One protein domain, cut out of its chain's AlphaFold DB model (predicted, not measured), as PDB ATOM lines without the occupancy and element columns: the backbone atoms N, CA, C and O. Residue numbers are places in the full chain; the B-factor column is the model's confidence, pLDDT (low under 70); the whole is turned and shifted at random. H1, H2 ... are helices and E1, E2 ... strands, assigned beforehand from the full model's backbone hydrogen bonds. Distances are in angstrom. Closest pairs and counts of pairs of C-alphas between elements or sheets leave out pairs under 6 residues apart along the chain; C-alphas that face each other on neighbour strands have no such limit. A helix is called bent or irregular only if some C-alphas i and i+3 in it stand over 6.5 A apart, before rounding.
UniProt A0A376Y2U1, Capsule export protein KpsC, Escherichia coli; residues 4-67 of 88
ATOM      1  N   TYR A   4      20.231  45.000  20.438       89.00
ATOM      2  CA  TYR A   4      21.174  43.922  20.151       89.00
ATOM      3  C   TYR A   4      22.375  44.431  19.379       89.00
ATOM      4  O   TYR A   4      22.231  45.098  18.358       89.00
ATOM      5  N   THR A   5      23.582  44.072  19.807       86.50
ATOM      6  CA  THR A   5      24.805  44.430  19.084       86.50
ATOM      7  C   THR A   5      25.733  43.243  18.867       86.50
ATOM      8  O   THR A   5      25.930  42.413  19.747       86.50
ATOM      9  N   GLY A   6      26.357  43.184  17.688       83.69
ATOM     10  CA  GLY A   6      27.459  42.257  17.402       83.69
ATOM     11  C   GLY A   6      28.849  42.856  17.655       83.69
ATOM     12  O   GLY A   6      29.863  42.193  17.430       83.69
ATOM     13  N   SER A   7      28.937  44.118  18.091       81.25
ATOM     14  CA  SER A   7      30.209  44.820  18.276       81.25
ATOM     15  C   SER A   7      30.665  44.777  19.732       81.25
ATOM     16  O   SER A   7      30.024  45.348  20.614       81.25
ATOM     17  N   LYS A   8      31.845  44.192  19.976       81.31
ATOM     18  CA  LYS A   8      32.488  44.206  21.303       81.31
ATOM     19  C   LYS A   8      32.735  45.630  21.821       81.31
ATOM     20  O   LYS A   8      32.692  45.851  23.022       81.31
ATOM     21  N   GLY A   9      32.958  46.601  20.927       79.56
ATOM     22  CA  GLY A   9      33.177  48.002  21.304       79.56
ATOM     23  C   GLY A   9      31.917  48.703  21.819       79.56
ATOM     24  O   GLY A   9      32.007  49.507  22.741       79.56
ATOM     25  N   ILE A  10      30.743  48.363  21.271       80.62
ATOM     26  CA  ILE A  10      29.456  48.851  21.793       80.62
ATOM     27  C   ILE A  10      29.188  48.186  23.144       80.62
ATOM     28  O   ILE A  10      28.856  48.870  24.104       80.62
ATOM     29  N   LEU A  11      29.431  46.876  23.247       84.00
ATOM     30  CA  LEU A  11      29.264  46.143  24.501       84.00
ATOM     31  C   LEU A  11      30.167  46.686  25.624       84.00
ATOM     32  O   LEU A  11      29.719  46.820  26.755       84.00
ATOM     33  N   ALA A  12      31.407  47.076  25.317       84.44
ATOM     34  CA  ALA A  12      32.304  47.715  26.285       84.44
ATOM     35  C   ALA A  12      31.782  49.077  26.784       84.44
ATOM     36  O   ALA A  12      32.106  49.501  27.889       84.44
ATOM     37  N   ARG A  13      30.959  49.760  25.979       83.44
ATOM     38  CA  ARG A  13      30.314  51.041  26.310       83.44
ATOM     39  C   ARG A  13      28.871  50.869  26.790       83.44
ATOM     40  O   ARG A  13      28.174  51.869  26.942       83.44
ATOM     41  N   LYS A  14      28.431  49.633  27.056       85.12
ATOM     42  CA  LYS A  14      27.071  49.288  27.494       85.12
ATOM     43  C   LYS A  14      26.555  50.217  28.594       85.12
ATOM     44  O   LYS A  14      25.511  50.827  28.414       85.12
ATOM     45  N   ASN A  15      27.345  50.417  29.649       85.00
ATOM     46  CA  ASN A  15      26.966  51.243  30.799       85.00
ATOM     47  C   ASN A  15      26.685  52.716  30.451       85.00
ATOM     48  O   ASN A  15      25.963  53.378  31.183       85.00
ATOM     49  N   ASN A  16      27.238  53.235  29.349       84.62
ATOM     50  CA  ASN A  16      26.951  54.589  28.866       84.62
ATOM     51  C   ASN A  16      25.774  54.601  27.882       84.62
ATOM     52  O   ASN A  16      25.020  55.565  27.823       84.62
ATOM     53  N   ILE A  17      25.616  53.534  27.097       82.69
ATOM     54  CA  ILE A  17      24.619  53.441  26.026       82.69
ATOM     55  C   ILE A  17      23.226  53.130  26.579       82.69
ATOM     56  O   ILE A  17      22.255  53.740  26.143       82.69
ATOM     57  N   GLU A  18      23.122  52.216  27.544       88.38
ATOM     58  CA  GLU A  18      21.848  51.852  28.175       88.38
ATOM     59  C   GLU A  18      21.098  53.057  28.762       88.38
ATOM     60  O   GLU A  18      19.928  53.223  28.416       88.38
ATOM     61  N   PRO A  19      21.716  53.947  29.569       85.81
ATOM     62  CA  PRO A  19      21.019  55.130  30.070       85.81
ATOM     63  C   PRO A  19      20.727  56.170  28.979       85.81
ATOM     64  O   PRO A  19      19.716  56.857  29.067       85.81
ATOM     65  N   MET A  20      21.564  56.285  27.939       82.12
ATOM     66  CA  MET A  20      21.326  57.217  26.825       82.12
ATOM     67  C   MET A  20      20.140  56.805  25.948       82.12
ATOM     68  O   MET A  20      19.421  57.663  25.446       82.12
ATOM     69  N   LEU A  21      19.957  55.500  25.741       83.00
ATOM     70  CA  LEU A  21      18.890  54.956  24.901       83.00
ATOM     71  C   LEU A  21      17.675  54.486  25.709       83.00
ATOM     72  O   LEU A  21      16.652  54.167  25.115       83.00
ATOM     73  N   GLY A  22      17.777  54.419  27.039       85.31
ATOM     74  CA  GLY A  22      16.701  53.985  27.934       85.31
ATOM     75  C   GLY A  22      16.346  52.497  27.831       85.31
ATOM     76  O   GLY A  22      15.320  52.076  28.363       85.31
ATOM     77  N   HIS A  23      17.168  51.692  27.149       87.69
ATOM     78  CA  HIS A  23      16.877  50.288  26.863       87.69
ATOM     79  C   HIS A  23      18.089  49.379  27.110       87.69
ATOM     80  O   HIS A  23      19.224  49.805  26.877       87.69
ATOM     81  N   PRO A  24      17.872  48.116  27.530       89.19
ATOM     82  CA  PRO A  24      18.965  47.189  27.797       89.19
ATOM     83  C   PRO A  24      19.696  46.789  26.515       89.19
ATOM     84  O   PRO A  24      19.063  46.499  25.494       89.19
ATOM     85  N   LEU A  25      21.026  46.716  26.591       88.69
ATOM     86  CA  LEU A  25      21.894  46.328  25.482       88.69
ATOM     87  C   LEU A  25      22.448  44.909  25.683       88.69
ATOM     88  O   LEU A  25      23.156  44.617  26.656       88.69
ATOM     89  N   LEU A  26      22.163  44.039  24.717       89.00
ATOM     90  CA  LEU A  26      22.542  42.631  24.681       89.00
ATOM     91  C   LEU A  26      23.516  42.341  23.536       89.00
ATOM     92  O   LEU A  26      23.506  42.982  22.481       89.00
ATOM     93  N   TYR A  27      24.388  41.360  23.760       87.19
ATOM     94  CA  TYR A  27      25.292  40.875  22.726       87.19
ATOM     95  C   TYR A  27      24.606  39.798  21.898       87.19
ATOM     96  O   TYR A  27      24.170  38.790  22.446       87.19
ATOM     97  N   MET A  28      24.586  39.990  20.582       83.88
ATOM     98  CA  MET A  28      23.974  39.055  19.651       83.88
ATOM     99  C   MET A  28      24.745  37.736  19.625       83.88
ATOM    100  O   MET A  28      25.871  37.666  19.124       83.88
ATOM    101  N   LYS A  29      24.113  36.675  20.117       74.31
ATOM    102  CA  LYS A  29      24.551  35.295  19.888       74.31
ATOM    103  C   LYS A  29      23.765  34.794  18.677       74.31
ATOM    104  O   LYS A  29      22.576  35.058  18.584       74.31
ATOM    105  N   GLY A  30      24.424  34.176  17.696       71.56
ATOM    106  CA  GLY A  30      23.874  33.955  16.345       71.56
ATOM    107  C   GLY A  30      22.474  33.322  16.251       71.56
ATOM    108  O   GLY A  30      21.818  33.530  15.232       71.56
ATOM    109  N   ASP A  31      22.031  32.646  17.313       70.19
ATOM    110  CA  ASP A  31      20.786  31.881  17.447       70.19
ATOM    111  C   ASP A  31      19.623  32.636  18.133       70.19
ATOM    112  O   ASP A  31      18.584  32.053  18.416       70.19
ATOM    113  N   GLU A  32      19.763  33.926  18.459       72.56
ATOM    114  CA  GLU A  32      18.689  34.625  19.182       72.56
ATOM    115  C   GLU A  32      17.428  34.857  18.336       72.56
ATOM    116  O   GLU A  32      17.484  35.316  17.191       72.56
ATOM    117  N   ALA A  33      16.273  34.576  18.945       76.31
ATOM    118  CA  ALA A  33      14.965  34.914  18.407       76.31
ATOM    119  C   ALA A  33      14.672  36.399  18.667       76.31
ATOM    120  O   ALA A  33      14.483  36.811  19.811       76.31
ATOM    121  N   PHE A  34      14.633  37.199  17.602       80.62
ATOM    122  CA  PHE A  34      14.325  38.628  17.682       80.62
ATOM    123  C   PHE A  34      12.816  38.869  17.613       80.62
ATOM    124  O   PHE A  34      12.119  38.289  16.777       80.62
ATOM    125  N   SER A  35      12.312  39.771  18.449       82.38
ATOM    126  CA  SER A  35      10.961  40.310  18.329       82.38
ATOM    127  C   SER A  35      10.927  41.488  17.353       82.38
ATOM    128  O   SER A  35      11.913  42.202  17.183       82.38
ATOM    129  N   LYS A  36       9.759  41.775  16.759       81.12
ATOM    130  CA  LYS A  36       9.570  42.956  15.887       81.12
ATOM    131  C   LYS A  36       9.836  44.291  16.590       81.12
ATOM    132  O   LYS A  36      10.136  45.280  15.931       81.12
ATOM    133  N   ASN A  37       9.722  44.302  17.916       85.12
ATOM    134  CA  ASN A  37       9.978  45.473  18.750       85.12
ATOM    135  C   ASN A  37      11.448  45.595  19.174       85.12
ATOM    136  O   ASN A  37      11.781  46.520  19.913       85.12
ATOM    137  N   ASP A  38      12.308  44.656  18.783       88.25
ATOM    138  CA  ASP A  38      13.732  44.716  19.082       88.25
ATOM    139  C   ASP A  38      14.486  45.492  18.009       88.25
ATOM    140  O   ASP A  38      14.049  45.628  16.863       88.25
ATOM    141  N   VAL A  39      15.635  46.029  18.404       86.81
ATOM    142  CA  VAL A  39      16.422  46.909  17.547       86.81
ATOM    143  C   VAL A  39      17.857  46.423  17.484       86.81
ATOM    144  O   VAL A  39      18.514  46.207  18.503       86.81
ATOM    145  N   LEU A  40      18.375  46.290  16.268       87.06
ATOM    146  CA  LEU A  40      19.776  45.968  16.041       87.06
ATOM    147  C   LEU A  40      20.610  47.246  16.005       87.06
ATOM    148  O   LEU A  40      20.323  48.166  15.247       87.06
ATOM    149  N   VAL A  41      21.681  47.283  16.791       86.44
ATOM    150  CA  VAL A  41      22.546  48.446  16.979       86.44
ATOM    151  C   VAL A  41      23.964  48.153  16.484       86.44
ATOM    152  O   VAL A  41      24.642  47.225  16.947       86.44
ATOM    153  N   GLY A  42      24.439  48.970  15.543       82.88
ATOM    154  CA  GLY A  42      25.808  48.929  15.015       82.88
ATOM    155  C   GLY A  42      26.572  50.233  15.253       82.88
ATOM    156  O   GLY A  42      25.958  51.269  15.474       82.88
ATOM    157  N   TRP A  43      27.909  50.180  15.204       76.44
ATOM    158  CA  TRP A  43      28.780  51.355  15.359       76.44
ATOM    159  C   TRP A  43      29.555  51.619  14.072       76.44
ATOM    160  O   TRP A  43      30.463  50.849  13.732       76.44
ATOM    161  N   GLY A  44      29.220  52.707  13.384       67.75
ATOM    162  CA  GLY A  44      29.905  53.156  12.177       67.75
ATOM    163  C   GLY A  44      29.918  52.158  11.010       67.75
ATOM    164  O   GLY A  44      29.249  51.121  10.989       67.75
ATOM    165  N   LYS A  45      30.779  52.451  10.032       60.78
ATOM    166  CA  LYS A  45      30.939  51.721   8.760       60.78
ATOM    167  C   LYS A  45      31.855  50.486   8.849       60.78
ATOM    168  O   LYS A  45      32.592  50.190   7.911       60.78
ATOM    169  N   LYS A  46      31.874  49.772   9.980       64.00
ATOM    170  CA  LYS A  46      32.662  48.531  10.099       64.00
ATOM    171  C   LYS A  46      32.040  47.398   9.275       64.00
ATOM    172  O   LYS A  46      30.833  47.346   9.070       64.00
ATOM    173  N   SER A  47      32.855  46.440   8.842       58.88
ATOM    174  CA  SER A  47      32.413  45.294   8.027       58.88
ATOM    175  C   SER A  47      31.330  44.447   8.715       58.88
ATOM    176  O   SER A  47      30.422  43.950   8.052       58.88
ATOM    177  N   ASN A  48      31.359  44.361  10.052       64.31
ATOM    178  CA  ASN A  48      30.319  43.691  10.847       64.31
ATOM    179  C   ASN A  48      28.951  44.385  10.755       64.31
ATOM    180  O   ASN A  48      27.923  43.751  10.974       64.31
ATOM    181  N   THR A  49      28.918  45.671  10.409       64.75
ATOM    182  CA  THR A  49      27.691  46.459  10.297       64.75
ATOM    183  C   THR A  49      26.841  46.020   9.101       64.75
ATOM    184  O   THR A  49      25.616  46.015   9.187       64.75
ATOM    185  N   LYS A  50      27.469  45.578   7.998       70.94
ATOM    186  CA  LYS A  50      26.753  45.146   6.784       70.94
ATOM    187  C   LYS A  50      25.931  43.873   7.023       70.94
ATOM    188  O   LYS A  50      24.776  43.822   6.618       70.94
ATOM    189  N   GLN A  51      26.503  42.896   7.731       74.75
ATOM    190  CA  GLN A  51      25.825  41.635   8.062       74.75
ATOM    191  C   GLN A  51      24.652  41.857   9.024       74.75
ATOM    192  O   GLN A  51      23.571  41.322   8.813       74.75
ATOM    193  N   ILE A  52      24.834  42.706  10.041       76.19
ATOM    194  CA  ILE A  52      23.769  43.044  10.998       76.19
ATOM    195  C   ILE A  52      22.632  43.795  10.302       76.19
ATOM    196  O   ILE A  52      21.469  43.498  10.545       76.19
ATOM    197  N   LYS A  53      22.956  44.735   9.406       78.75
ATOM    198  CA  LYS A  53      21.956  45.473   8.628       78.75
ATOM    199  C   LYS A  53      21.153  44.549   7.710       78.75
ATOM    200  O   LYS A  53      19.938  44.685   7.634       78.75
ATOM    201  N   GLN A  54      21.821  43.610   7.042       80.62
ATOM    202  CA  GLN A  54      21.152  42.627   6.193       80.62
ATOM    203  C   GLN A  54      20.241  41.709   7.018       80.62
ATOM    204  O   GLN A  54      19.072  41.565   6.682       80.62
ATOM    205  N   LYS A  55      20.726  41.213   8.164       78.94
ATOM    206  CA  LYS A  55      19.925  40.417   9.105       78.94
ATOM    207  C   LYS A  55      18.714  41.196   9.635       78.94
ATOM    208  O   LYS A  55      17.630  40.641   9.748       78.94
ATOM    209  N   ALA A  56      18.865  42.495   9.906       82.62
ATOM    210  CA  ALA A  56      17.756  43.360  10.312       82.62
ATOM    211  C   ALA A  56      16.675  43.462   9.230       82.62
ATOM    212  O   ALA A  56      15.488  43.369   9.524       82.62
ATOM    213  N   GLN A  57      17.102  43.627   7.975       82.56
ATOM    214  CA  GLN A  57      16.211  43.728   6.827       82.56
ATOM    215  C   GLN A  57      15.475  42.410   6.552       82.56
ATOM    216  O   GLN A  57      14.277  42.437   6.294       82.56
ATOM    217  N   GLU A  58      16.165  41.272   6.653       82.94
ATOM    218  CA  GLU A  58      15.566  39.936   6.511       82.94
ATOM    219  C   GLU A  58      14.529  39.651   7.604       82.94
ATOM    220  O   GLU A  58      13.472  39.090   7.328       82.94
ATOM    221  N   LEU A  59      14.803  40.083   8.836       81.12
ATOM    222  CA  LEU A  59      13.907  39.909   9.981       81.12
ATOM    223  C   LEU A  59      12.811  40.986  10.070       81.12
ATOM    224  O   LEU A  59      11.897  40.866  10.886       81.12
ATOM    225  N   GLY A  60      12.889  42.045   9.257       82.75
ATOM    226  CA  GLY A  60      11.968  43.182   9.306       82.75
ATOM    227  C   GLY A  60      12.034  43.980  10.614       82.75
ATOM    228  O   GLY A  60      11.028  44.555  11.027       82.75
ATOM    229  N   ILE A  61      13.193  43.992  11.281       86.31
ATOM    230  CA  ILE A  61      13.419  44.689  12.555       86.31
ATOM    231  C   ILE A  61      14.191  45.990  12.348       86.31
ATOM    232  O   ILE A  61      14.953  46.150  11.390       86.31
ATOM    233  N   SER A  62      13.998  46.943  13.259       86.00
ATOM    234  CA  SER A  62      14.645  48.252  13.158       86.00
ATOM    235  C   SER A  62      16.160  48.138  13.344       86.00
ATOM    236  O   SER A  62      16.649  47.424  14.219       86.00
ATOM    237  N   TYR A  63      16.912  48.879  12.532       86.19
ATOM    238  CA  TYR A  63      18.367  48.953  12.612       86.19
ATOM    239  C   TYR A  63      18.816  50.380  12.934       86.19
ATOM    240  O   TYR A  63      18.532  51.309  12.177       86.19
ATOM    241  N   TRP A  64      19.536  50.552  14.044       84.44
ATOM    242  CA  TRP A  64      20.109  51.823  14.476       84.44
ATOM    243  C   TRP A  64      21.620  51.832  14.266       84.44
ATOM    244  O   TRP A  64      22.377  51.028  14.820       84.44
ATOM    245  N   GLN A  65      22.062  52.786  13.457       82.50
ATOM    246  CA  GLN A  65      23.470  53.069  13.253       82.50
ATOM    247  C   GLN A  65      23.893  54.158  14.234       82.50
ATOM    248  O   GLN A  65      23.508  55.315  14.090       82.50
ATOM    249  N   LEU A  66      24.683  53.780  15.235       76.94
ATOM    250  CA  LEU A  66      25.364  54.739  16.088       76.94
ATOM    251  C   LEU A  66      26.603  55.234  15.347       76.94
ATOM    252  O   LEU A  66      27.482  54.451  14.977       76.94
ATOM    253  N   GLU A  67      26.663  56.538  15.136       71.25
ATOM    254  CA  GLU A  67      27.873  57.233  14.724       71.25
ATOM    255  C   GLU A  67      28.468  57.923  15.951       71.25
ATOM    256  O   GLU A  67      27.750  58.287  16.888       71.25
TER     257      GLU A  67
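This is residues 4 to 67 of the 88 residues of the protein "Capsule export protein KpsC" of Escherichia coli (UniProt A0A376Y2U1). Two parallel strands side by side, E2 and E3, form a small sheet, and H3 packs on both of them as it runs back from the end of E2 to the start of E3. Beyond E2, away from E3, is a looser group of the short helices H1 and H2 and the short strand E1, with H2 at its far end and residues 28 to 38 looping back from E1 to E2. The printed part has 64 residues with three named helices and three named strands, in the order H1, H2, E1, E2, H3, E3, and its class is mixed, helices and strands. The sheet E2 = E3 is all parallel, and E1 pairs with no named strand. The whole is compact, with a radius of gyration of the C-alphas of 10.9 A, and rounded, spanning 29 by 24 by 19 A.

The printed part begins at Tyr 4. H1 spans residues 8 to 12 and starts at C-alpha 8, at (32.488, 44.206, 21.303); it measures 6.1 A from first to last C-alpha. H2 follows with residues 14 to 21 and measures 10.3 A. H2 is neither bent nor irregular, but only just: C-alphas 16 and 19 are 6.1 A apart. E1, residues 25 to 27, is 7.0 A long. E2, residues 39 to 43, is 13.3 A long and starts at C-alpha 39, at (16.422, 46.909, 17.547). H3, residues 47 to 59, is the longest helix, 19.4 A. E3, residues 62 to 66, is 12.9 A long and ends at C-alpha 66, at (25.364, 54.739, 16.088).

E2 and E3 are parallel neighbours, with 24 degrees between their directions. C-alphas 40 and 63 face each other at 4.8 A. N 40 and O 62 are within hydrogen-bond range at 2.9 A, as are N 64 and O 40 at 2.8 A. E2, H3 and E3 make a strand-helix-strand unit, two parallel neighbour strands with a helix between them along the chain, and its crossover is right-handed. The closest C-alphas of H3 and E2 are those of Thr 49 and Gly 42, 5.6 A apart; those of H3 and E3 are Ala 56 and Tyr 63, 6.1 A apart. E1 and E2 are near each other, with 6 pairs of C-alphas within 10 A. The closest C-alphas of H1 and E2 are those of Ile 10 and Trp 43, at 6.9 A, and those of H1 and E1 are Leu 11 and Tyr 27, at 6.8 A. H1 and H2 are close but not clearly touching, Ile 10 and Ile 17 having the closest C-alphas at 7.9 A. Glu 18 of H2 and Leu 25 of E1 have the closest C-alphas of those two elements, 6.1 A apart. H2 is apart from E2, E3 and H3, and H1 is apart from H3 and E3. In H1 every O i to N i+4 pair is within hydrogen-bond range; in H2 it is 2 of 4 and in H3 8 of 9.

The two C-alphas farthest apart are those of Asn 15 and Glu 58, at 29.1 A, while the first and last printed C-alphas, those of Tyr 4 and Glu 67, are 15.9 A apart. The printed part has no cut. The link from E1 to E2, with 11 residues between them, is long; the other four links between named elements are tight. The mean pLDDT of the printed part of this model is 80.5, and residues 44 to 49, of which 47 to 49 belong to H3, are under 70.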